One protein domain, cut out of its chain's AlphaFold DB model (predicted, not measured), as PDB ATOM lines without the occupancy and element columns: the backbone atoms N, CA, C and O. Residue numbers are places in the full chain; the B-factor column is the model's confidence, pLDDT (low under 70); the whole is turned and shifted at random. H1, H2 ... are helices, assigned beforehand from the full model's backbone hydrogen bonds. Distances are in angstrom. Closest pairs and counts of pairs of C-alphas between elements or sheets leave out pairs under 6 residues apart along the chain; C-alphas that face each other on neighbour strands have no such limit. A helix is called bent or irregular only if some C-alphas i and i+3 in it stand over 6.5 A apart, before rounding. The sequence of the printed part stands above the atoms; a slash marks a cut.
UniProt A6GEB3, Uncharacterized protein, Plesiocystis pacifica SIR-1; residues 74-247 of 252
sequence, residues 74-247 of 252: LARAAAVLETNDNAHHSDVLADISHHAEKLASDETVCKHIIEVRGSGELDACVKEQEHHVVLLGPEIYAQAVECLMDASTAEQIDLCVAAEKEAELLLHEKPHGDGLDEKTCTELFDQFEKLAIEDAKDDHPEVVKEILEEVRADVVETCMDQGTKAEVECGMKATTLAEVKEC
ATOM      1  N   LEU A  74     -11.060  64.947 297.617       91.56
ATOM      2  CA  LEU A  74     -10.971  66.403 297.488       91.56
ATOM      3  C   LEU A  74      -9.521  66.895 297.527       91.56
ATOM      4  O   LEU A  74      -9.168  67.800 296.774       91.56
ATOM      5  N   ALA A  75      -8.682  66.285 298.370       91.19
ATOM      6  CA  ALA A  75      -7.261  66.614 298.458       91.19
ATOM      7  C   ALA A  75      -6.534  66.264 297.153       91.19
ATOM      8  O   ALA A  75      -5.768  67.076 296.642       91.19
ATOM      9  N   ARG A  76      -6.849  65.100 296.569       92.62
ATOM     10  CA  ARG A  76      -6.326  64.657 295.266       92.62
ATOM     11  C   ARG A  76      -6.722  65.603 294.137       92.62
ATOM     12  O   ARG A  76      -5.860  66.062 293.397       92.62
ATOM     13  N   ALA A  77      -8.004  65.959 294.042       93.38
ATOM     14  CA  ALA A  77      -8.484  66.888 293.019       93.38
ATOM     15  C   ALA A  77      -7.876  68.295 293.165       93.38
ATOM     16  O   ALA A  77      -7.561  68.943 292.168       93.38
ATOM     17  N   ALA A  78      -7.692  68.769 294.400       92.50
ATOM     18  CA  ALA A  78      -7.036  70.045 294.657       92.50
ATOM     19  C   ALA A  78      -5.542  70.015 294.322       92.50
ATOM     20  O   ALA A  78      -5.038  71.005 293.801       92.50
ATOM     21  N   ALA A  79      -4.859  68.896 294.582       91.94
ATOM     22  CA  ALA A  79      -3.440  68.733 294.287       91.94
ATOM     23  C   ALA A  79      -3.150  68.888 292.788       91.94
ATOM     24  O   ALA A  79      -2.254  69.640 292.438       91.94
ATOM     25  N   VAL A  80      -3.973  68.302 291.908       93.56
ATOM     26  CA  VAL A  80      -3.833  68.467 290.444       93.56
ATOM     27  C   VAL A  80      -3.860  69.936 290.029       93.56
ATOM     28  O   VAL A  80      -3.052  70.386 289.225       93.56
ATOM     29  N   LEU A  81      -4.802  70.710 290.571       92.75
ATOM     30  CA  LEU A  81      -4.903  72.138 290.262       92.75
ATOM     31  C   LEU A  81      -3.781  72.960 290.900       92.75
ATOM     32  O   LEU A  81      -3.511  74.073 290.467       92.75
ATOM     33  N   GLU A  82      -3.170  72.459 291.962       90.06
ATOM     34  CA  GLU A  82      -2.125  73.165 292.685       90.06
ATOM     35  C   GLU A  82      -0.738  72.928 292.079       90.06
ATOM     36  O   GLU A  82       0.053  73.872 292.040       90.06
ATOM     37  N   THR A  83      -0.470  71.736 291.539       88.69
ATOM     38  CA  THR A  83       0.792  71.388 290.864       88.69
ATOM     39  C   THR A  83       0.844  71.842 289.409       88.69
ATOM     40  O   THR A  83       1.935  72.015 288.861       88.69
ATOM     41  N   ASN A  84      -0.308  72.089 288.786       89.50
ATOM     42  CA  ASN A  84      -0.380  72.518 287.396       89.50
ATOM     43  C   ASN A  84      -0.105  74.023 287.234       89.50
ATOM     44  O   ASN A  84      -0.885  74.859 287.688       89.50
ATOM     45  N   ASP A  85       0.955  74.379 286.503       85.81
ATOM     46  CA  ASP A  85       1.366  75.777 286.277       85.81
ATOM     47  C   ASP A  85       0.331  76.642 285.528       85.81
ATOM     48  O   ASP A  85       0.398  77.874 285.570       85.81
ATOM     49  N   ASN A  86      -0.603  76.024 284.799       81.81
ATOM     50  CA  ASN A  86      -1.647  76.727 284.048       81.81
ATOM     51  C   ASN A  86      -2.931  76.922 284.866       81.81
ATOM     52  O   ASN A  86      -3.810  77.690 284.456       81.81
ATOM     53  N   ALA A  87      -3.061  76.234 285.999       78.06
ATOM     54  CA  ALA A  87      -4.177  76.409 286.910       78.06
ATOM     55  C   ALA A  87      -3.965  77.629 287.822       78.06
ATOM     56  O   ALA A  87      -2.862  78.135 288.030       78.06
ATOM     57  N   HIS A  88      -5.066  78.150 288.362       69.56
ATOM     58  CA  HIS A  88      -5.000  79.237 289.331       69.56
ATOM     59  C   HIS A  88      -4.462  78.704 290.665       69.56
ATOM     60  O   HIS A  88      -5.173  77.999 291.377       69.56
ATOM     61  N   HIS A  89      -3.236  79.076 291.037       68.44
ATOM     62  CA  HIS A  89      -2.694  78.759 292.358       68.44
ATOM     63  C   HIS A  89      -3.335  79.658 293.425       68.44
ATOM     64  O   HIS A  89      -2.911  80.801 293.628       68.44
ATOM     65  N   SER A  90      -4.341  79.142 294.133       73.81
ATOM     66  CA  SER A  90      -4.872  79.781 295.338       73.81
ATOM     67  C   SER A  90      -4.331  79.109 296.598       73.81
ATOM     68  O   SER A  90      -4.148  77.893 296.648       73.81
ATOM     69  N   ASP A  91      -4.131  79.898 297.659       80.62
ATOM     70  CA  ASP A  91      -3.786  79.367 298.988       80.62
ATOM     71  C   ASP A  91      -4.838  78.346 299.475       80.62
ATOM     72  O   ASP A  91      -4.531  77.448 300.252       80.62
ATOM     73  N   VAL A  92      -6.078  78.457 298.980       84.94
ATOM     74  CA  VAL A  92      -7.179  77.543 299.299       84.94
ATOM     75  C   VAL A  92      -6.937  76.146 298.726       84.94
ATOM     76  O   VAL A  92      -7.182  75.170 299.429       84.94
ATOM     77  N   LEU A  93      -6.449  76.026 297.487       86.44
ATOM     78  CA  LEU A  93      -6.137  74.724 296.889       86.44
ATOM     79  C   LEU A  93      -4.981  74.036 297.616       86.44
ATOM     80  O   LEU A  93      -5.105  72.864 297.959       86.44
ATOM     81  N   ALA A  94      -3.922  74.784 297.938       83.75
ATOM     82  CA  ALA A  94      -2.800  74.271 298.729       83.75
ATOM     83  C   ALA A  94      -3.243  73.805 300.128       83.75
ATOM     84  O   ALA A  94      -2.792  72.778 300.633       83.75
ATOM     85  N   ASP A  95      -4.172  74.536 300.750       84.31
ATOM     86  CA  ASP A  95      -4.747  74.148 302.033       84.31
ATOM     87  C   ASP A  95      -5.598  72.865 301.945       84.31
ATOM     88  O   ASP A  95      -5.619  72.105 302.914       84.31
ATOM     89  N   ILE A  96      -6.302  72.628 300.828       87.00
ATOM     90  CA  ILE A  96      -7.110  71.415 300.595       87.00
ATOM     91  C   ILE A  96      -6.222  70.216 300.239       87.00
ATOM     92  O   ILE A  96      -6.502  69.107 300.685       87.00
ATOM     93  N   SER A  97      -5.162  70.414 299.449       85.69
ATOM     94  CA  SER A  97      -4.267  69.329 299.024       85.69
ATOM     95  C   SER A  97      -3.361  68.811 300.147       85.69
ATOM     96  O   SER A  97      -2.760  67.755 299.998       85.69
ATOM     97  N   HIS A  98      -3.279  69.508 301.287       75.38
ATOM     98  CA  HIS A  98      -2.641  69.064 302.540       75.38
ATOM     99  C   HIS A  98      -1.157  68.685 302.504       75.38
ATOM    100  O   HIS A  98      -0.596  68.298 303.532       75.38
ATOM    101  N   HIS A  99      -0.480  68.865 301.384       68.19
ATOM    102  CA  HIS A  99       0.954  68.674 301.319       68.19
ATOM    103  C   HIS A  99       1.696  69.794 302.088       68.19
ATOM    104  O   HIS A  99       1.428  70.986 301.950       68.19
ATOM    105  N   ALA A 100       2.592  69.396 303.000       51.75
ATOM    106  CA  ALA A 100       3.224  70.297 303.975       51.75
ATOM    107  C   ALA A 100       4.236  71.286 303.360       51.75
ATOM    108  O   ALA A 100       4.587  72.287 303.991       51.75
ATOM    109  N   GLU A 101       4.708  71.003 302.149       61.19
ATOM    110  CA  GLU A 101       5.676  71.796 301.395       61.19
ATOM    111  C   GLU A 101       5.184  71.926 299.962       61.19
ATOM    112  O   GLU A 101       4.714  70.932 299.431       61.19
ATOM    113  N   LYS A 102       5.328  73.100 299.333       68.38
ATOM    114  CA  LYS A 102       4.944  73.291 297.926       68.38
ATOM    115  C   LYS A 102       5.653  72.269 297.045       68.38
ATOM    116  O   LYS A 102       6.887  72.272 296.996       68.38
ATOM    117  N   LEU A 103       4.879  71.445 296.348       73.75
ATOM    118  CA  LEU A 103       5.402  70.539 295.333       73.75
ATOM    119  C   LEU A 103       6.096  71.333 294.223       73.75
ATOM    120  O   LEU A 103       5.763  72.490 293.942       73.75
ATOM    121  N   ALA A 104       7.086  70.708 293.581       87.56
ATOM    122  CA  ALA A 104       7.517  71.196 292.281       87.56
ATOM    123  C   ALA A 104       6.328  71.094 291.320       87.56
ATOM    124  O   ALA A 104       5.574  70.124 291.373       87.56
ATOM    125  N   SER A 105       6.170  72.092 290.457       91.69
ATOM    126  CA  SER A 105       5.095  72.068 289.477       91.69
ATOM    127  C   SER A 105       5.305  70.971 288.436       91.69
ATOM    128  O   SER A 105       6.447  70.573 288.168       91.69
ATOM    129  N   ASP A 106       4.224  70.509 287.815       94.12
ATOM    130  CA  ASP A 106       4.272  69.416 286.841       94.12
ATOM    131  C   ASP A 106       5.169  69.778 285.647       94.12
ATOM    132  O   ASP A 106       5.957  68.953 285.174       94.12
ATOM    133  N   GLU A 107       5.170  71.045 285.210       95.69
ATOM    134  CA  GLU A 107       6.074  71.505 284.154       95.69
ATOM    135  C   GLU A 107       7.544  71.461 284.607       95.69
ATOM    136  O   GLU A 107       8.436  71.144 283.814       95.69
ATOM    137  N   THR A 108       7.822  71.761 285.880       96.44
ATOM    138  CA  THR A 108       9.178  71.702 286.451       96.44
ATOM    139  C   THR A 108       9.696  70.268 286.497       96.44
ATOM    140  O   THR A 108      10.804  70.006 286.020       96.44
ATOM    141  N   VAL A 109       8.887  69.340 287.011       96.81
ATOM    142  CA  VAL A 109       9.217  67.909 287.070       96.81
ATOM    143  C   VAL A 109       9.456  67.365 285.664       96.81
ATOM    144  O   VAL A 109      10.490  66.752 285.386       96.81
ATOM    145  N   CYS A 110       8.561  67.674 284.727       98.06
ATOM    146  CA  CYS A 110       8.666  67.193 283.357       98.06
ATOM    147  C   CYS A 110       9.860  67.758 282.592       98.06
ATOM    148  O   CYS A 110      10.521  67.018 281.860       98.06
ATOM    149  N   LYS A 111      10.196  69.040 282.775       98.31
ATOM    150  CA  LYS A 111      11.425  69.616 282.206       98.31
ATOM    151  C   LYS A 111      12.661  68.863 282.684       98.31
ATOM    152  O   LYS A 111      13.514  68.538 281.860       98.31
ATOM    153  N   HIS A 112      12.729  68.549 283.977       98.12
ATOM    154  CA  HIS A 112      13.838  67.790 284.553       98.12
ATOM    155  C   HIS A 112      13.919  66.368 283.979       98.12
ATOM    156  O   HIS A 112      14.974  65.961 283.493       98.12
ATOM    157  N   ILE A 113      12.798  65.638 283.927       97.94
ATOM    158  CA  ILE A 113      12.735  64.291 283.330       97.94
ATOM    159  C   ILE A 113      13.230  64.309 281.878       97.94
ATOM    160  O   ILE A 113      14.053  63.475 281.487       97.94
ATOM    161  N   ILE A 114      12.739  65.254 281.073       98.19
ATOM    162  CA  ILE A 114      13.094  65.381 279.655       98.19
ATOM    163  C   ILE A 114      14.572  65.740 279.494       98.19
ATOM    164  O   ILE A 114      15.231  65.196 278.606       98.19
ATOM    165  N   GLU A 115      15.111  66.616 280.345       98.06
ATOM    166  CA  GLU A 115      16.532  66.965 280.352       98.06
ATOM    167  C   GLU A 115      17.404  65.740 280.654       98.06
ATOM    168  O   GLU A 115      18.320  65.434 279.887       98.06
ATOM    169  N   VAL A 116      17.081  64.993 281.712       97.56
ATOM    170  CA  VAL A 116      17.831  63.798 282.133       97.56
ATOM    171  C   VAL A 116      17.743  62.672 281.097       97.56
ATOM    172  O   VAL A 116      18.742  62.005 280.816       97.56
ATOM    173  N   ARG A 117      16.569  62.453 280.491       96.19
ATOM    174  CA  ARG A 117      16.366  61.423 279.454       96.19
ATOM    175  C   ARG A 117      16.838  61.855 278.064       96.19
ATOM    176  O   ARG A 117      17.013  61.009 277.187       96.19
ATOM    177  N   GLY A 118      17.006  63.156 277.829       96.38
ATOM    178  CA  GLY A 118      17.330  63.735 276.523       96.38
ATOM    179  C   GLY A 118      16.214  63.620 275.475       96.38
ATOM    180  O   GLY A 118      16.472  63.832 274.288       96.38
ATOM    181  N   SER A 119      14.995  63.240 275.874       94.38
ATOM    182  CA  SER A 119      13.830  63.114 274.992       94.38
ATOM    183  C   SER A 119      12.517  63.108 275.780       94.38
ATOM    184  O   SER A 119      12.488  62.692 276.936       94.38
ATOM    185  N   GLY A 120      11.438  63.548 275.131       93.44
ATOM    186  CA  GLY A 120      10.075  63.559 275.662       93.44
ATOM    187  C   GLY A 120       9.279  64.755 275.140       93.44
ATOM    188  O   GLY A 120       9.851  65.687 274.576       93.44
ATOM    189  N   GLU A 121       7.960  64.706 275.311       97.19
ATOM    190  CA  GLU A 121       7.033  65.786 274.962       97.19
ATOM    191  C   GLU A 121       6.498  66.384 276.265       97.19
ATOM    192  O   GLU A 121       5.931  65.657 277.082       97.19
ATOM    193  N   LEU A 122       6.699  67.690 276.469       96.25
ATOM    194  CA  LEU A 122       6.389  68.361 277.736       96.25
ATOM    195  C   LEU A 122       4.914  68.202 278.116       96.25
ATOM    196  O   LEU A 122       4.624  67.702 279.195       96.25
ATOM    197  N   ASP A 123       4.003  68.530 277.200       95.19
ATOM    198  CA  ASP A 123       2.558  68.489 277.455       95.19
ATOM    199  C   ASP A 123       2.059  67.074 277.787       95.19
ATOM    200  O   ASP A 123       1.180  66.900 278.623       95.19
ATOM    201  N   ALA A 124       2.630  66.049 277.145       96.31
ATOM    202  CA  ALA A 124       2.268  64.661 277.424       96.31
ATOM    203  C   ALA A 124       2.746  64.226 278.814       96.31
ATOM    204  O   ALA A 124       2.017  63.535 279.516       96.31
ATOM    205  N   CYS A 125       3.946  64.657 279.209       97.50
ATOM    206  CA  CYS A 125       4.461  64.404 280.548       97.50
ATOM    207  C   CYS A 125       3.630  65.127 281.614       97.50
ATOM    208  O   CYS A 125       3.295  64.515 282.619       97.50
ATOM    209  N   VAL A 126       3.263  66.395 281.390       96.56
ATOM    210  CA  VAL A 126       2.452  67.170 282.348       96.56
ATOM    211  C   VAL A 126       1.119  66.471 282.604       96.56
ATOM    212  O   VAL A 126       0.776  66.239 283.755       96.56
ATOM    213  N   LYS A 127       0.428  66.021 281.550       95.69
ATOM    214  CA  LYS A 127      -0.804  65.232 281.700       95.69
ATOM    215  C   LYS A 127      -0.582  63.938 282.482       95.69
ATOM    216  O   LYS A 127      -1.377  63.595 283.344       95.69
ATOM    217  N   GLU A 128       0.507  63.219 282.217       96.19
ATOM    218  CA  GLU A 128       0.851  62.013 282.984       96.19
ATOM    219  C   GLU A 128       1.040  62.323 284.481       96.19
ATOM    220  O   GLU A 128       0.547  61.578 285.327       96.19
ATOM    221  N   GLN A 129       1.670  63.454 284.816       96.00
ATOM    222  CA  GLN A 129       1.816  63.907 286.201       96.00
ATOM    223  C   GLN A 129       0.474  64.288 286.854       96.00
ATOM    224  O   GLN A 129       0.237  63.899 287.999       96.00
ATOM    225  N   GLU A 130      -0.435  64.946 286.123       95.56
ATOM    226  CA  GLU A 130      -1.803  65.244 286.589       95.56
ATOM    227  C   GLU A 130      -2.549  63.963 287.006       95.56
ATOM    228  O   GLU A 130      -3.226  63.933 288.034       95.56
ATOM    229  N   HIS A 131      -2.395  62.871 286.255       96.81
ATOM    230  CA  HIS A 131      -2.962  61.575 286.634       96.81
ATOM    231  C   HIS A 131      -2.255  60.981 287.864       96.81
ATOM    232  O   HIS A 131      -2.908  60.518 288.804       96.81
ATOM    233  N   HIS A 132      -0.919  61.008 287.899       95.31
ATOM    234  CA  HIS A 132      -0.142  60.409 288.989       95.31
ATOM    235  C   HIS A 132      -0.416  61.071 290.342       95.31
ATOM    236  O   HIS A 132      -0.541  60.363 291.344       95.31
ATOM    237  N   VAL A 133      -0.571  62.399 290.393       93.44
ATOM    238  CA  VAL A 133      -0.897  63.085 291.651       93.44
ATOM    239  C   VAL A 133      -2.266  62.659 292.193       93.44
ATOM    240  O   VAL A 133      -2.427  62.528 293.409       93.44
ATOM    241  N   VAL A 134      -3.236  62.346 291.322       94.50
ATOM    242  CA  VAL A 134      -4.527  61.793 291.755       94.50
ATOM    243  C   VAL A 134      -4.386  60.365 292.238       94.50
ATOM    244  O   VAL A 134      -4.849  60.063 293.334       94.50
ATOM    245  N   LEU A 135      -3.771  59.488 291.445       94.31
ATOM    246  CA  LEU A 135      -3.696  58.054 291.737       94.31
ATOM    247  C   LEU A 135      -2.896  57.771 293.014       94.31
ATOM    248  O   LEU A 135      -3.312  56.976 293.858       94.31
ATOM    249  N   LEU A 136      -1.785  58.480 293.208       92.00
ATOM    250  CA  LEU A 136      -0.925  58.322 294.380       92.00
ATOM    251  C   LEU A 136      -1.424  59.116 295.585       92.00
ATOM    252  O   LEU A 136      -1.310  58.653 296.716       92.00
ATOM    253  N   GLY A 137      -2.001  60.290 295.349       90.50
ATOM    254  CA  GLY A 137      -2.315  61.250 296.396       90.50
ATOM    255  C   GLY A 137      -1.124  62.156 296.729       90.50
ATOM    256  O   GLY A 137       0.031  61.765 296.530       90.50
ATOM    257  N   PRO A 138      -1.381  63.381 297.222       89.31
ATOM    258  CA  PRO A 138      -0.382  64.434 297.392       89.31
ATOM    259  C   PRO A 138       0.847  64.029 298.217       89.31
ATOM    260  O   PRO A 138       1.967  64.384 297.850       89.31
ATOM    261  N   GLU A 139       0.695  63.266 299.304       89.00
ATOM    262  CA  GLU A 139       1.826  62.891 300.164       89.00
ATOM    263  C   GLU A 139       2.753  61.846 299.532       89.00
ATOM    264  O   GLU A 139       3.970  61.886 299.739       89.00
ATOM    265  N   ILE A 140       2.205  60.895 298.772       91.44
ATOM    266  CA  ILE A 140       3.011  59.893 298.058       91.44
ATOM    267  C   ILE A 140       3.601  60.517 296.796       91.44
ATOM    268  O   ILE A 140       4.778  60.303 296.502       91.44
ATOM    269  N   TYR A 141       2.824  61.338 296.090       93.19
ATOM    270  CA  TYR A 141       3.307  62.083 294.935       93.19
ATOM    271  C   TYR A 141       4.476  63.005 295.307       93.19
ATOM    272  O   TYR A 141       5.452  63.067 294.571       93.19
ATOM    273  N   ALA A 142       4.481  63.616 296.497       91.62
ATOM    274  CA  ALA A 142       5.640  64.371 296.983       91.62
ATOM    275  C   ALA A 142       6.926  63.541 297.074       91.62
ATOM    276  O   ALA A 142       7.987  64.004 296.656       91.62
ATOM    277  N   GLN A 143       6.833  62.298 297.554       92.69
ATOM    278  CA  GLN A 143       7.979  61.384 297.595       92.69
ATOM    279  C   GLN A 143       8.437  60.998 296.178       92.69
ATOM    280  O   GLN A 143       9.636  60.879 295.920       92.69
ATOM    281  N   ALA A 144       7.492  60.814 295.251       93.94
ATOM    282  CA  ALA A 144       7.786  60.548 293.844       93.94
ATOM    283  C   ALA A 144       8.491  61.739 293.175       93.94
ATOM    284  O   ALA A 144       9.532  61.570 292.542       93.94
ATOM    285  N   VAL A 145       7.997  62.956 293.392       94.50
ATOM    286  CA  VAL A 145       8.606  64.187 292.883       94.50
ATOM    287  C   VAL A 145      10.013  64.377 293.446       94.50
ATOM    288  O   VAL A 145      10.935  64.631 292.675       94.50
ATOM    289  N   GLU A 146      10.226  64.190 294.752       93.69
ATOM    290  CA  GLU A 146      11.570  64.233 295.352       93.69
ATOM    291  C   GLU A 146      12.504  63.218 294.674       93.69
ATOM    292  O   GLU A 146      13.607  63.558 294.241       93.69
ATOM    293  N   CYS A 147      12.024  61.988 294.476       95.44
ATOM    294  CA  CYS A 147      12.757  60.937 293.782       95.44
ATOM    295  C   CYS A 147      13.179  61.341 292.362       95.44
ATOM    296  O   CYS A 147      14.338  61.122 291.985       95.44
ATOM    297  N   LEU A 148      12.237  61.880 291.582       96.31
ATOM    298  CA  LEU A 148      12.428  62.286 290.192       96.31
ATOM    299  C   LEU A 148      13.390  63.470 290.093       96.31
ATOM    300  O   LEU A 148      14.295  63.449 289.261       96.31
ATOM    301  N   MET A 149      13.244  64.465 290.966       96.06
ATOM    302  CA  MET A 149      14.094  65.658 290.983       96.06
ATOM    303  C   MET A 149      15.530  65.357 291.432       96.06
ATOM    304  O   MET A 149      16.469  65.978 290.935       96.06
ATOM    305  N   ASP A 150      15.727  64.363 292.301       95.75
ATOM    306  CA  ASP A 150      17.058  63.889 292.709       95.75
ATOM    307  C   ASP A 150      17.741  62.997 291.659       95.75
ATOM    308  O   ASP A 150      18.952  62.748 291.721       95.75
ATOM    309  N   ALA A 151      16.985  62.474 290.691       96.50
ATOM    310  CA  ALA A 151      17.532  61.623 289.649       96.50
ATOM    311  C   ALA A 151      18.389  62.429 288.661       96.50
ATOM    312  O   ALA A 151      18.025  63.499 288.187       96.50
ATOM    313  N   SER A 152      19.538  61.863 288.311       97.38
ATOM    314  CA  SER A 152      20.544  62.448 287.417       97.38
ATOM    315  C   SER A 152      20.810  61.605 286.169       97.38
ATOM    316  O   SER A 152      21.568  62.016 285.290       97.38
ATOM    317  N   THR A 153      20.203  60.417 286.081       97.06
ATOM    318  CA  THR A 153      20.303  59.517 284.927       97.06
ATOM    319  C   THR A 153      18.938  58.938 284.570       97.06
ATOM    320  O   THR A 153      18.043  58.867 285.416       97.06
ATOM    321  N   ALA A 154      18.781  58.486 283.324       96.19
ATOM    322  CA  ALA A 154      17.545  57.857 282.864       96.19
ATOM    323  C   ALA A 154      17.185  56.614 283.697       96.19
ATOM    324  O   ALA A 154      16.024  56.426 284.041       96.19
ATOM    325  N   GLU A 155      18.179  55.822 284.105       96.25
ATOM    326  CA  GLU A 155      17.967  54.646 284.953       96.25
ATOM    327  C   GLU A 155      17.434  55.027 286.339       96.25
ATOM    328  O   GLU A 155      16.620  54.305 286.907       96.25
ATOM    329  N   GLN A 156      17.862  56.164 286.896       96.69
ATOM    330  CA  GLN A 156      17.341  56.653 288.174       96.69
ATOM    331  C   GLN A 156      15.891  57.131 288.058       96.69
ATOM    332  O   GLN A 156      15.112  56.883 288.977       96.69
ATOM    333  N   ILE A 157      15.524  57.755 286.934       96.44
ATOM    334  CA  ILE A 157      14.130  58.105 286.627       96.44
ATOM    335  C   ILE A 157      13.280  56.833 286.529       96.44
ATOM    336  O   ILE A 157      12.221  56.758 287.143       96.44
ATOM    337  N   ASP A 158      13.761  55.806 285.825       95.81
ATOM    338  CA  ASP A 158      13.032  54.540 285.671       95.81
ATOM    339  C   ASP A 158      12.781  53.839 287.016       95.81
ATOM    340  O   ASP A 158      11.735  53.219 287.205       95.81
ATOM    341  N   LEU A 159      13.706  53.967 287.976       96.44
ATOM    342  CA  LEU A 159      13.513  53.462 289.340       96.44
ATOM    343  C   LEU A 159      12.439  54.239 290.110       96.44
ATOM    344  O   LEU A 159      11.704  53.625 290.876       96.44
ATOM    345  N   CYS A 160      12.340  55.558 289.921       96.62
ATOM    346  CA  CYS A 160      11.276  56.364 290.527       96.62
ATOM    347  C   CYS A 160       9.907  55.989 289.959       96.62
ATOM    348  O   CYS A 160       9.009  55.652 290.723       96.62
ATOM    349  N   VAL A 161       9.791  55.901 288.631       95.69
ATOM    350  CA  VAL A 161       8.547  55.497 287.954       95.69
ATOM    351  C   VAL A 161       8.125  54.076 288.352       95.69
ATOM    352  O   VAL A 161       6.943  53.784 288.522       95.69
ATOM    353  N   ALA A 162       9.084  53.162 288.536       96.19
ATOM    354  CA  ALA A 162       8.782  51.826 289.044       96.19
ATOM    355  C   ALA A 162       8.249  51.857 290.489       96.19
ATOM    356  O   ALA A 162       7.319  51.111 290.798       96.19
ATOM    357  N   ALA A 163       8.805  52.719 291.346       96.06
ATOM    358  CA  ALA A 163       8.358  52.902 292.726       96.06
ATOM    359  C   ALA A 163       6.963  53.551 292.807       96.06
ATOM    360  O   ALA A 163       6.150  53.129 293.624       96.06
ATOM    361  N   GLU A 164       6.666  54.520 291.934       95.69
ATOM    362  CA  GLU A 164       5.329  55.112 291.768       95.69
ATOM    363  C   GLU A 164       4.297  54.036 291.436       95.69
ATOM    364  O   GLU A 164       3.304  53.874 292.141       95.69
ATOM    365  N   LYS A 165       4.578  53.221 290.417       95.50
ATOM    366  CA  LYS A 165       3.678  52.143 290.004       95.50
ATOM    367  C   LYS A 165       3.474  51.087 291.091       95.50
ATOM    368  O   LYS A 165       2.388  50.529 291.224       95.50
ATOM    369  N   GLU A 166       4.517  50.763 291.852       95.06
ATOM    370  CA  GLU A 166       4.385  49.875 293.009       95.06
ATOM    371  C   GLU A 166       3.474  50.491 294.080       95.06
ATOM    372  O   GLU A 166       2.613  49.797 294.621       95.06
ATOM    373  N   ALA A 167       3.634  51.785 294.362       93.50
ATOM    374  CA  ALA A 167       2.826  52.501 295.340       93.50
ATOM    375  C   ALA A 167       1.344  52.551 294.942       93.50
ATOM    376  O   ALA A 167       0.494  52.192 295.755       93.50
ATOM    377  N   GLU A 168       1.043  52.899 293.689       93.00
ATOM    378  CA  GLU A 168      -0.310  52.870 293.118       93.00
ATOM    379  C   GLU A 168      -0.963  51.492 293.319       93.00
ATOM    380  O   GLU A 168      -2.047  51.378 293.893       93.00
ATOM    381  N   LEU A 169      -0.267  50.417 292.930       92.00
ATOM    382  CA  LEU A 169      -0.767  49.050 293.108       92.00
ATOM    383  C   LEU A 169      -1.077  48.742 294.578       92.00
ATOM    384  O   LEU A 169      -2.116  48.155 294.883       92.00
ATOM    385  N   LEU A 170      -0.202  49.146 295.501       90.69
ATOM    386  CA  LEU A 170      -0.400  48.916 296.931       90.69
ATOM    387  C   LEU A 170      -1.594  49.693 297.501       90.69
ATOM    388  O   LEU A 170      -2.264  49.164 298.393       90.69
ATOM    389  N   LEU A 171      -1.862  50.905 297.006       87.00
ATOM    390  CA  LEU A 171      -3.019  51.713 297.406       87.00
ATOM    391  C   LEU A 171      -4.337  51.053 296.985       87.00
ATOM    392  O   LEU A 171      -5.250  50.937 297.806       87.00
ATOM    393  N   HIS A 172      -4.419  50.549 295.751       82.75
ATOM    394  CA  HIS A 172      -5.610  49.847 295.257       82.75
ATOM    395  C   HIS A 172      -5.789  48.452 295.876       82.75
ATOM    396  O   HIS A 172      -6.910  47.993 296.086       82.75
ATOM    397  N   GLU A 173      -4.702  47.754 296.218       88.00
ATOM    398  CA  GLU A 173      -4.788  46.472 296.930       88.00
ATOM    399  C   GLU A 173      -5.233  46.629 298.395       88.00
ATOM    400  O   GLU A 173      -5.740  45.674 298.998       88.00
ATOM    401  N   LYS A 174      -5.037  47.813 298.986       81.69
ATOM    402  CA  LYS A 174      -5.349  48.115 300.390       81.69
ATOM    403  C   LYS A 174      -6.174  49.402 300.507       81.69
ATOM    404  O   LYS A 174      -5.691  50.371 301.095       81.69
ATOM    405  N   PRO A 175      -7.426  49.398 300.017       80.62
ATOM    406  CA  PRO A 175      -8.304  50.547 300.164       80.62
ATOM    407  C   PRO A 175      -8.510  50.865 301.649       80.62
ATOM    408  O   PRO A 175      -8.731  49.965 302.470       80.62
ATOM    409  N   HIS A 176      -8.423  52.146 301.992       79.69
ATOM    410  CA  HIS A 176      -8.600  52.664 303.347       79.69
ATOM    411  C   HIS A 176      -9.845  53.557 303.490       79.69
ATOM    412  O   HIS A 176     -10.100  54.078 304.580       79.69
ATOM    413  N   GLY A 177     -10.644  53.687 302.426       85.81
ATOM    414  CA  GLY A 177     -11.913  54.409 302.411       85.81
ATOM    415  C   GLY A 177     -13.124  53.603 302.893       85.81
ATOM    416  O   GLY A 177     -13.039  52.457 303.340       85.81
ATOM    417  N   ASP A 178     -14.301  54.220 302.773       91.12
ATOM    418  CA  ASP A 178     -15.593  53.641 303.171       91.12
ATOM    419  C   ASP A 178     -16.241  52.757 302.083       91.12
ATOM    420  O   ASP A 178     -17.348  52.242 302.295       91.12
ATOM    421  N   GLY A 179     -15.592  52.591 300.923       91.12
ATOM    422  CA  GLY A 179     -16.124  51.850 299.775       91.12
ATOM    423  C   GLY A 179     -17.348  52.538 299.170       91.12
ATOM    424  O   GLY A 179     -18.461  52.001 299.211       91.12
ATOM    425  N   LEU A 180     -17.159  53.765 298.684       94.94
ATOM    426  CA  LEU A 180     -18.227  54.594 298.129       94.94
ATOM    427  C   LEU A 180     -18.643  54.103 296.736       94.94
ATOM    428  O   LEU A 180     -17.880  53.453 296.029       94.94
ATOM    429  N   ASP A 181     -19.879  54.397 296.333       97.44
ATOM    430  CA  ASP A 181     -20.331  54.099 294.975       97.44
ATOM    431  C   ASP A 181     -19.948  55.214 293.985       97.44
ATOM    432  O   ASP A 181     -19.869  56.390 294.345       97.44
ATOM    433  N   GLU A 182     -19.780  54.837 292.715       97.81
ATOM    434  CA  GLU A 182     -19.403  55.730 291.609       97.81
ATOM    435  C   GLU A 182     -20.292  56.978 291.514       97.81
ATOM    436  O   GLU A 182     -19.801  58.073 291.249       97.81
ATOM    437  N   LYS A 183     -21.605  56.846 291.764       98.19
ATOM    438  CA  LYS A 183     -22.542  57.974 291.680       98.19
ATOM    439  C   LYS A 183     -22.260  58.986 292.786       98.19
ATOM    440  O   LYS A 183     -22.229  60.179 292.508       98.19
ATOM    441  N   THR A 184     -22.054  58.516 294.014       97.94
ATOM    442  CA  THR A 184     -21.703  59.364 295.161       97.94
ATOM    443  C   THR A 184     -20.385  60.107 294.920       97.94
ATOM    444  O   THR A 184     -20.310  61.311 295.157       97.94
ATOM    445  N   CYS A 185     -19.370  59.420 294.393       97.69
ATOM    446  CA  CYS A 185     -18.077  60.027 294.067       97.69
ATOM    447  C   CYS A 185     -18.152  61.016 292.899       97.69
ATOM    448  O   CYS A 185     -17.562  62.090 292.964       97.69
ATOM    449  N   THR A 186     -18.945  60.702 291.872       98.31
ATOM    450  CA  THR A 186     -19.219  61.623 290.762       98.31
ATOM    451  C   THR A 186     -19.895  62.898 291.265       98.31
ATOM    452  O   THR A 186     -19.478  63.986 290.899       98.31
ATOM    453  N   GLU A 187     -20.900  62.789 292.142       98.12
ATOM    454  CA  GLU A 187     -21.594  63.954 292.710       98.12
ATOM    455  C   GLU A 187     -20.660  64.826 293.565       98.12
ATOM    456  O   GLU A 187     -20.738  66.053 293.490       98.12
ATOM    457  N   LEU A 188     -19.761  64.208 294.342       96.62
ATOM    458  CA  LEU A 188     -18.733  64.932 295.091       96.62
ATOM    459  C   LEU A 188     -17.782  65.683 294.151       96.62
ATOM    460  O   LEU A 188     -17.512  66.864 294.370       96.62
ATOM    461  N   PHE A 189     -17.300  65.012 293.104       97.44
ATOM    462  CA  PHE A 189     -16.398  65.618 292.132       97.44
ATOM    463  C   PHE A 189     -17.064  66.760 291.360       97.44
ATOM    464  O   PHE A 189     -16.493  67.841 291.278       97.44
ATOM    465  N   ASP A 190     -18.299  66.572 290.886       97.94
ATOM    466  CA  ASP A 190     -19.086  67.614 290.213       97.94
ATOM    467  C   ASP A 190     -19.235  68.864 291.099       97.94
ATOM    468  O   ASP A 190     -19.181  70.001 290.620       97.94
ATOM    469  N   GLN A 191     -19.431  68.666 292.409       96.62
ATOM    470  CA  GLN A 191     -19.512  69.763 293.368       96.62
ATOM    471  C   GLN A 191     -18.163  70.475 293.522       96.62
ATOM    472  O   GLN A 191     -18.136  71.705 293.501       96.62
ATOM    473  N   PHE A 192     -17.057  69.737 293.648       95.69
ATOM    474  CA  PHE A 192     -15.716  70.323 293.706       95.69
ATOM    475  C   PHE A 192     -15.373  71.093 292.426       95.69
ATOM    476  O   PHE A 192     -15.000  72.259 292.509       95.69
ATOM    477  N   GLU A 193     -15.574  70.483 291.255       95.94
ATOM    478  CA  GLU A 193     -15.334  71.077 289.938       95.94
ATOM    479  C   GLU A 193     -16.071  72.405 289.796       95.94
ATOM    480  O   GLU A 193     -15.477  73.435 289.464       95.94
ATOM    481  N   LYS A 194     -17.361  72.417 290.139       95.81
ATOM    482  CA  LYS A 194     -18.153  73.642 290.144       95.81
ATOM    483  C   LYS A 194     -17.532  74.708 291.048       95.81
ATOM    484  O   LYS A 194     -17.414  75.853 290.620       95.81
ATOM    485  N   LEU A 195     -17.174  74.363 292.286       94.81
ATOM    486  CA  LEU A 195     -16.601  75.316 293.241       94.81
ATOM    487  C   LEU A 195     -15.232  75.839 292.784       94.81
ATOM    488  O   LEU A 195     -14.982  77.030 292.934       94.81
ATOM    489  N   ALA A 196     -14.391  74.993 292.188       93.06
ATOM    490  CA  ALA A 196     -13.080  75.364 291.665       93.06
ATOM    491  C   ALA A 196     -13.188  76.310 290.455       93.06
ATOM    492  O   ALA A 196     -12.558  77.366 290.436       93.06
ATOM    493  N   ILE A 197     -14.056  76.003 289.483       93.38
ATOM    494  CA  ILE A 197     -14.339  76.893 288.341       93.38
ATOM    495  C   ILE A 197     -14.911  78.230 288.832       93.38
ATOM    496  O   ILE A 197     -14.591  79.299 288.309       93.38
ATOM    497  N   GLU A 198     -15.779  78.181 289.844       91.88
ATOM    498  CA  GLU A 198     -16.365  79.367 290.452       91.88
ATOM    499  C   GLU A 198     -15.375  80.219 291.258       91.88
ATOM    500  O   GLU A 198     -15.636  81.413 291.424       91.88
ATOM    501  N   ASP A 199     -14.296  79.637 291.770       89.50
ATOM    502  CA  ASP A 199     -13.206  80.346 292.446       89.50
ATOM    503  C   ASP A 199     -12.268  80.997 291.415       89.50
ATOM    504  O   ASP A 199     -11.923  82.168 291.531       89.50
ATOM    505  N   ALA A 200     -11.987  80.292 290.314       87.00
ATOM    506  CA  ALA A 200     -11.099  80.734 289.237       87.00
ATOM    507  C   ALA A 200     -11.687  81.799 288.285       87.00
ATOM    508  O   ALA A 200     -11.022  82.164 287.314       87.00
ATOM    509  N   LYS A 201     -12.924  82.272 288.523       75.75
ATOM    510  CA  LYS A 201     -13.785  83.076 287.617       75.75
ATOM    511  C   LYS A 201     -13.087  84.160 286.784       75.75
ATOM    512  O   LYS A 201     -13.534  84.408 285.665       75.75
ATOM    513  N   ASP A 202     -12.051  84.802 287.315       76.62
ATOM    514  CA  ASP A 202     -11.377  85.935 286.671       76.62
ATOM    515  C   ASP A 202     -10.031  85.580 286.018       76.62
ATOM    516  O   ASP A 202      -9.562  86.346 285.175       76.62
ATOM    517  N   ASP A 203      -9.446  84.426 286.352       71.81
ATOM    518  CA  ASP A 203      -8.113  84.051 285.887       71.81
ATOM    519  C   ASP A 203      -8.196  83.042 284.737       71.81
ATOM    520  O   ASP A 203      -7.880  83.422 283.614       71.81
ATOM    521  N   HIS A 204      -8.695  81.813 284.930       83.12
ATOM    522  CA  HIS A 204      -8.726  80.792 283.860       83.12
ATOM    523  C   HIS A 204      -9.762  79.661 284.096       83.12
ATOM    524  O   HIS A 204      -9.385  78.493 284.205       83.12
ATOM    525  N   PRO A 205     -11.081  79.942 284.139       89.12
ATOM    526  CA  PRO A 205     -12.095  78.928 284.466       89.12
ATOM    527  C   PRO A 205     -12.148  77.746 283.480       89.12
ATOM    528  O   PRO A 205     -12.426  76.623 283.888       89.12
ATOM    529  N   GLU A 206     -11.859  77.975 282.195       92.31
ATOM    530  CA  GLU A 206     -11.838  76.905 281.182       92.31
ATOM    531  C   GLU A 206     -10.628  75.974 281.338       92.31
ATOM    532  O   GLU A 206     -10.748  74.787 281.065       92.31
ATOM    533  N   VAL A 207      -9.486  76.486 281.816       92.12
ATOM    534  CA  VAL A 207      -8.283  75.666 282.051       92.12
ATOM    535  C   VAL A 207      -8.494  74.764 283.259       92.12
ATOM    536  O   VAL A 207      -8.256  73.567 283.175       92.12
ATOM    537  N   VAL A 208      -9.026  75.316 284.357       93.25
ATOM    538  CA  VAL A 208      -9.407  74.526 285.543       93.25
ATOM    539  C   VAL A 208     -10.368  73.411 285.153       93.25
ATOM    540  O   VAL A 208     -10.207  72.272 285.577       93.25
ATOM    541  N   LYS A 209     -11.352  73.730 284.312       95.06
ATOM    542  CA  LYS A 209     -12.297  72.746 283.811       95.06
ATOM    543  C   LYS A 209     -11.618  71.656 282.974       95.06
ATOM    544  O   LYS A 209     -11.886  70.487 283.207       95.06
ATOM    545  N   GLU A 210     -10.764  72.023 282.018       95.38
ATOM    546  CA  GLU A 210     -10.056  71.063 281.159       95.38
ATOM    547  C   GLU A 210      -9.196  70.095 281.981       95.38
ATOM    548  O   GLU A 210      -9.296  68.885 281.790       95.38
ATOM    549  N   ILE A 211      -8.431  70.619 282.942       95.19
ATOM    550  CA  ILE A 211      -7.593  69.815 283.839       95.19
ATOM    551  C   ILE A 211      -8.454  68.837 284.649       95.19
ATOM    552  O   ILE A 211      -8.168  67.644 284.709       95.19
ATOM    553  N   LEU A 212      -9.553  69.315 285.243       96.00
ATOM    554  CA  LEU A 212     -10.451  68.462 286.025       96.00
ATOM    555  C   LEU A 212     -11.186  67.423 285.163       96.00
ATOM    556  O   LEU A 212     -11.416  66.305 285.620       96.00
ATOM    557  N   GLU A 213     -11.553  67.752 283.924       96.94
ATOM    558  CA  GLU A 213     -12.145  66.785 282.994       96.94
ATOM    559  C   GLU A 213     -11.156  65.666 282.626       96.94
ATOM    560  O   GLU A 213     -11.588  64.516 282.514       96.94
ATOM    561  N   GLU A 214      -9.860  65.975 282.484       97.00
ATOM    562  CA  GLU A 214      -8.802  64.995 282.187       97.00
ATOM    563  C   GLU A 214      -8.664  63.966 283.322       97.00
ATOM    564  O   GLU A 214      -8.710  62.761 283.076       97.00
ATOM    565  N   VAL A 215      -8.607  64.421 284.577       97.31
ATOM    566  CA  VAL A 215      -8.376  63.544 285.743       97.31
ATOM    567  C   VAL A 215      -9.649  62.983 286.386       97.31
ATOM    568  O   VAL A 215      -9.587  62.244 287.371       97.31
ATOM    569  N   ARG A 216     -10.837  63.316 285.860       97.75
ATOM    570  CA  ARG A 216     -12.134  62.948 286.461       97.75
ATOM    571  C   ARG A 216     -12.243  61.457 286.779       97.75
ATOM    572  O   ARG A 216     -12.776  61.099 287.828       97.75
ATOM    573  N   ALA A 217     -11.819  60.596 285.854       97.75
ATOM    574  CA  ALA A 217     -11.942  59.150 286.022       97.75
ATOM    575  C   ALA A 217     -11.136  58.662 287.234       97.75
ATOM    576  O   ALA A 217     -11.684  57.954 288.077       97.75
ATOM    577  N   ASP A 218      -9.899  59.135 287.365       97.12
ATOM    578  CA  ASP A 218      -9.001  58.759 288.454       97.12
ATOM    579  C   ASP A 218      -9.499  59.305 289.792       97.12
ATOM    580  O   ASP A 218      -9.454  58.610 290.806       97.12
ATOM    581  N   VAL A 219     -10.042  60.529 289.819       95.94
ATOM    582  CA  VAL A 219     -10.602  61.098 291.055       95.94
ATOM    583  C   VAL A 219     -11.822  60.298 291.512       95.94
ATOM    584  O   VAL A 219     -11.997  60.053 292.705       95.94
ATOM    585  N   VAL A 220     -12.674  59.859 290.582       97.19
ATOM    586  CA  VAL A 220     -13.836  59.027 290.920       97.19
ATOM    587  C   VAL A 220     -13.401  57.642 291.403       97.19
ATOM    588  O   VAL A 220     -13.932  57.176 292.409       97.19
ATOM    589  N   GLU A 221     -12.432  57.004 290.745       95.06
ATOM    590  CA  GLU A 221     -11.903  55.695 291.150       95.06
ATOM    591  C   GLU A 221     -11.234  55.758 292.530       95.06
ATOM    592  O   GLU A 221     -11.619  55.031 293.448       95.06
ATOM    593  N   THR A 222     -10.320  56.707 292.734       92.88
ATOM    594  CA  THR A 222      -9.663  56.916 294.033       92.88
ATOM    595  C   THR A 222     -10.651  57.320 295.126       92.88
ATOM    596  O   THR A 222     -10.502  56.890 296.267       92.88
ATOM    597  N   CYS A 223     -11.715  58.065 294.814       94.62
ATOM    598  CA  CYS A 223     -12.800  58.332 295.759       94.62
ATOM    599  C   CYS A 223     -13.536  57.056 296.188       94.62
ATOM    600  O   CYS A 223     -13.891  56.911 297.359       94.62
ATOM    601  N   MET A 224     -13.785  56.128 295.264       94.19
ATOM    602  CA  MET A 224     -14.459  54.871 295.592       94.19
ATOM    603  C   MET A 224     -13.609  54.014 296.536       94.19
ATOM    604  O   MET A 224     -14.153  53.423 297.476       94.19
ATOM    605  N   ASP A 225     -12.292  54.008 296.323       91.06
ATOM    606  CA  ASP A 225     -11.341  53.206 297.091       91.06
ATOM    607  C   ASP A 225     -10.942  53.853 298.430       91.06
ATOM    608  O   ASP A 225     -10.880  53.172 299.458       91.06
ATOM    609  N   GLN A 226     -10.707  55.168 298.434       88.06
ATOM    610  CA  GLN A 226     -10.072  55.902 299.540       88.06
ATOM    611  C   GLN A 226     -10.980  56.957 300.189       88.06
ATOM    612  O   GLN A 226     -10.759  57.361 301.330       88.06
ATOM    613  N   GLY A 227     -12.045  57.381 299.507       90.06
ATOM    614  CA  GLY A 227     -12.965  58.397 300.007       90.06
ATOM    615  C   GLY A 227     -13.775  57.931 301.218       90.06
ATOM    616  O   GLY A 227     -14.101  56.751 301.391       90.06
ATOM    617  N   THR A 228     -14.153  58.888 302.067       91.06
ATOM    618  CA  THR A 228     -14.975  58.621 303.260       91.06
ATOM    619  C   THR A 228     -16.350  59.265 303.146       91.06
ATOM    620  O   THR A 228     -16.534  60.313 302.527       91.06
ATOM    621  N   LYS A 229     -17.352  58.692 303.814       93.06
ATOM    622  CA  LYS A 229     -18.693  59.291 303.896       93.06
ATOM    623  C   LYS A 229     -18.663  60.651 304.577       93.06
ATOM    624  O   LYS A 229     -19.438  61.525 304.206       93.06
ATOM    625  N   ALA A 230     -17.783  60.831 305.562       91.75
ATOM    626  CA  ALA A 230     -17.626  62.102 306.262       91.75
ATOM    627  C   ALA A 230     -17.131  63.210 305.319       91.75
ATOM    628  O   ALA A 230     -17.673  64.315 305.346       91.75
ATOM    629  N   GLU A 231     -16.156  62.891 304.466       91.69
ATOM    630  CA  GLU A 231     -15.660  63.789 303.423       91.69
ATOM    631  C   GLU A 231     -16.777  64.161 302.442       91.69
ATOM    632  O   GLU A 231     -17.068  65.344 302.273       91.69
ATOM    633  N   VAL A 232     -17.471  63.164 301.876       93.31
ATOM    634  CA  VAL A 232     -18.596  63.388 300.951       93.31
ATOM    635  C   VAL A 232     -19.667  64.265 301.594       93.31
ATOM    636  O   VAL A 232     -20.093  65.268 301.025       93.31
ATOM    637  N   GLU A 233     -20.122  63.913 302.798       93.88
ATOM    638  CA  GLU A 233     -21.180  64.649 303.488       93.88
ATOM    639  C   GLU A 233     -20.799  66.095 303.806       93.88
ATOM    640  O   GLU A 233     -21.700  66.930 303.957       93.88
ATOM    641  N   CYS A 234     -19.509  66.385 303.976       92.69
ATOM    642  CA  CYS A 234     -19.036  67.745 304.152       92.69
ATOM    643  C   CYS A 234     -18.909  68.465 302.807       92.69
ATOM    644  O   CYS A 234     -19.516  69.524 302.643       92.69
ATOM    645  N   GLY A 235     -18.208  67.879 301.830       93.25
ATOM    646  CA  GLY A 235     -17.997  68.470 300.506       93.25
ATOM    647  C   GLY A 235     -19.311  68.819 299.804       93.25
ATOM    648  O   GLY A 235     -19.461  69.913 299.269       93.25
ATOM    649  N   MET A 236     -20.330  67.964 299.931       95.31
ATOM    650  CA  MET A 236     -21.669  68.211 299.377       95.31
ATOM    651  C   MET A 236     -22.443  69.346 300.068       95.31
ATOM    652  O   MET A 236     -23.445  69.821 299.533       95.31
ATOM    653  N   LYS A 237     -22.028  69.775 301.267       95.12
ATOM    654  CA  LYS A 237     -22.606  70.930 301.981       95.12
ATOM    655  C   LYS A 237     -21.813  72.214 301.756       95.12
ATOM    656  O   LYS A 237     -22.364  73.284 302.015       95.12
ATOM    657  N   ALA A 238     -20.564  72.112 301.308       94.56
ATOM    658  CA  ALA A 238     -19.727  73.264 301.022       94.56
ATOM    659  C   ALA A 238     -20.313  74.076 299.860       94.56
ATOM    660  O   ALA A 238     -20.760  73.542 298.845       94.56
ATOM    661  N   THR A 239     -20.315  75.390 300.021       94.50
ATOM    662  CA  THR A 239     -20.796  76.373 299.045       94.50
ATOM    663  C   THR A 239     -19.667  77.199 298.444       94.50
ATOM    664  O   THR A 239     -19.890  77.922 297.475       94.50
ATOM    665  N   THR A 240     -18.464  77.084 299.005       92.38
ATOM    666  CA  THR A 240     -17.244  77.741 298.535       92.38
ATOM    667  C   THR A 240     -16.068  76.781 298.649       92.38
ATOM    668  O   THR A 240     -16.085  75.887 299.496       92.38
ATOM    669  N   LEU A 241     -15.022  76.992 297.849       89.25
ATOM    670  CA  LEU A 241     -13.789  76.209 297.945       89.25
ATOM    671  C   LEU A 241     -13.128  76.362 299.333       89.25
ATOM    672  O   LEU A 241     -12.641  75.398 299.909       89.25
ATOM    673  N   ALA A 242     -13.232  77.542 299.951       89.12
ATOM    674  CA  ALA A 242     -12.762  77.770 301.319       89.12
ATOM    675  C   ALA A 242     -13.503  76.930 302.379       89.12
ATOM    676  O   ALA A 242     -12.923  76.601 303.407       89.12
ATOM    677  N   GLU A 243     -14.769  76.565 302.153       91.50
ATOM    678  CA  GLU A 243     -15.496  75.640 303.036       91.50
ATOM    679  C   GLU A 243     -15.086  74.181 302.801       91.50
ATOM    680  O   GLU A 243     -15.095  73.393 303.743       91.50
ATOM    681  N   VAL A 244     -14.671  73.828 301.577       87.75
ATOM    682  CA  VAL A 244     -14.130  72.496 301.247       87.75
ATOM    683  C   VAL A 244     -12.848  72.210 302.034       87.75
ATOM    684  O   VAL A 244     -12.652  71.082 302.478       87.75
ATOM    685  N   LYS A 245     -12.020  73.226 302.305       84.25
ATOM    686  CA  LYS A 245     -10.850  73.104 303.195       84.25
ATOM    687  C   LYS A 245     -11.195  72.499 304.558       84.25
ATOM    688  O   LYS A 245     -10.437  71.705 305.096       84.25
ATOM    689  N   GLU A 246     -12.341  72.862 305.124       84.44
ATOM    690  CA  GLU A 246     -12.782  72.345 306.426       84.44
ATOM    691  C   GLU A 246     -13.367  70.923 306.319       84.44
ATOM    692  O   GLU A 246     -13.627  70.273 307.336       84.44
ATOM    693  N   CYS A 247     -13.602  70.454 305.088       81.00
ATOM    694  CA  CYS A 247     -14.201  69.165 304.773       81.00
ATOM    695  C   CYS A 247     -13.226  68.041 304.580       81.00
ATOM    696  O   CYS A 247     -13.650  66.899 304.724       81.00
TER     697      CYS A 247
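Overview. This is residues 74 to 247 of the 252 residues of an uncharacterized protein of Plesiocystis pacifica SIR-1 (UniProt A6GEB3). Two lobes of helices sit at the two ends of the longest axis, with the short helix H1 in the middle between them: H3, H4, H5 and H6 make one lobe, and H7, the bent helix H8, H9 and H10 make the other. The lobes also meet directly where H4 packs on H8b, while H2 packs on H1 and on H10; H5 and H6 fold back as one helical hairpin, H7 and H8a as another. The printed part has 174 residues with ten named helices, H1 to H10 in order, and no named strand: the class is all helix. It is compact, with a radius of gyration of the C-alphas of 15.8 A and spans of 48 by 40 by 25 A.

Along the chain. H1, residues 74 to 83, begins at C-alpha 74, (-10.971, 66.403, 297.488). H2 is residues 91 to 97. H3, residues 106 to 117, is 16.3 A from first to last C-alpha, and H4, residues 122 to 136, is 20.8 A. H5, residues 138 to 150, is 18.1 A. H6, residues 154 to 173, is 28.7 A long and begins at C-alpha 154, (17.545, 57.857, 282.864). H7, residues 182 to 199, is 25.4 A. H8, residues 205 to 226, was assigned as one helix by its hydrogen bonds but is bent: C-alphas 214 and 217 are 7.7 A apart. Its arms are H8a, residues 205 to 214, and H8b, residues 217 to 226, with a steep tilt of 67 degrees between their lines. H9 is residues 229 to 235, and H10, residues 241 to 244, ends at C-alpha 244, (-14.130, 72.496, 301.247).

Arrangement. H1 and H4 are the hub, touching four other helices each. H1 touches H2, closest at the C-alphas of Ala 75 and Ser 97, 4.1 A. H1 touches H4, with residues 130 to 135 of H4 alone, at a shallow tilt of 25 degrees, opposite ways; the closest C-alphas, of Arg 76 and Val 134, are 4.9 A apart. H1 touches H8a at a steep tilt of 64 degrees, closest at the C-alphas of Leu 81 and Val 208, 6.9 A. H4 touches H8b at a shallow tilt of 20 degrees, the same way, closest at the C-alphas of Val 134 and Val 219, 6.2 A. H1, H4, H5, H6 and H8b form a bundle, a group of helices or arms in which each touches another of the group at a shallow tilt. H3 touches H4 at a steep tilt of 66 degrees, closest at the C-alphas of Asp 106 and Val 126, 5.3 A. In the hairpin of H5 and H6, the tilt is a shallow 14 degrees, opposite ways, and the closest C-alphas, of Leu 148 and Ile 157, are 5.8 A apart. In the hairpin of H7 and H8a, the closest C-alphas, of Ile 197 and Pro 205, are 4.9 A apart. H7 also touches H9, closest at the C-alphas of Leu 188 and Val 232, 6.1 A, and H10, at those of Leu 195 and Leu 241, 5.6 A. H3 and H7 are among the pairs that are apart. Every O i to N i+4 pair is within hydrogen-bond range in H2, H3, H6, H7, H8a, H8b and H9; it is 5 of 6 in H1, 10 of 11 in H4 and 8 of 9 in H5, and H10 is too short for such a pair.

Size, cuts and confidence. The two C-alphas farthest apart, of Gly 118 and Lys 237, are 47.9 A apart, while those of Leu 74 and Cys 247, the first and last printed, are 8.4 A apart. The printed part has no cut and no long link; the links H1 to H2, H2 to H3 and H6 to H7 are short, and the others are tight. The mean pLDDT of the printed part is 91.4, and residues 88 to 89 and 99 to 102 are under 70.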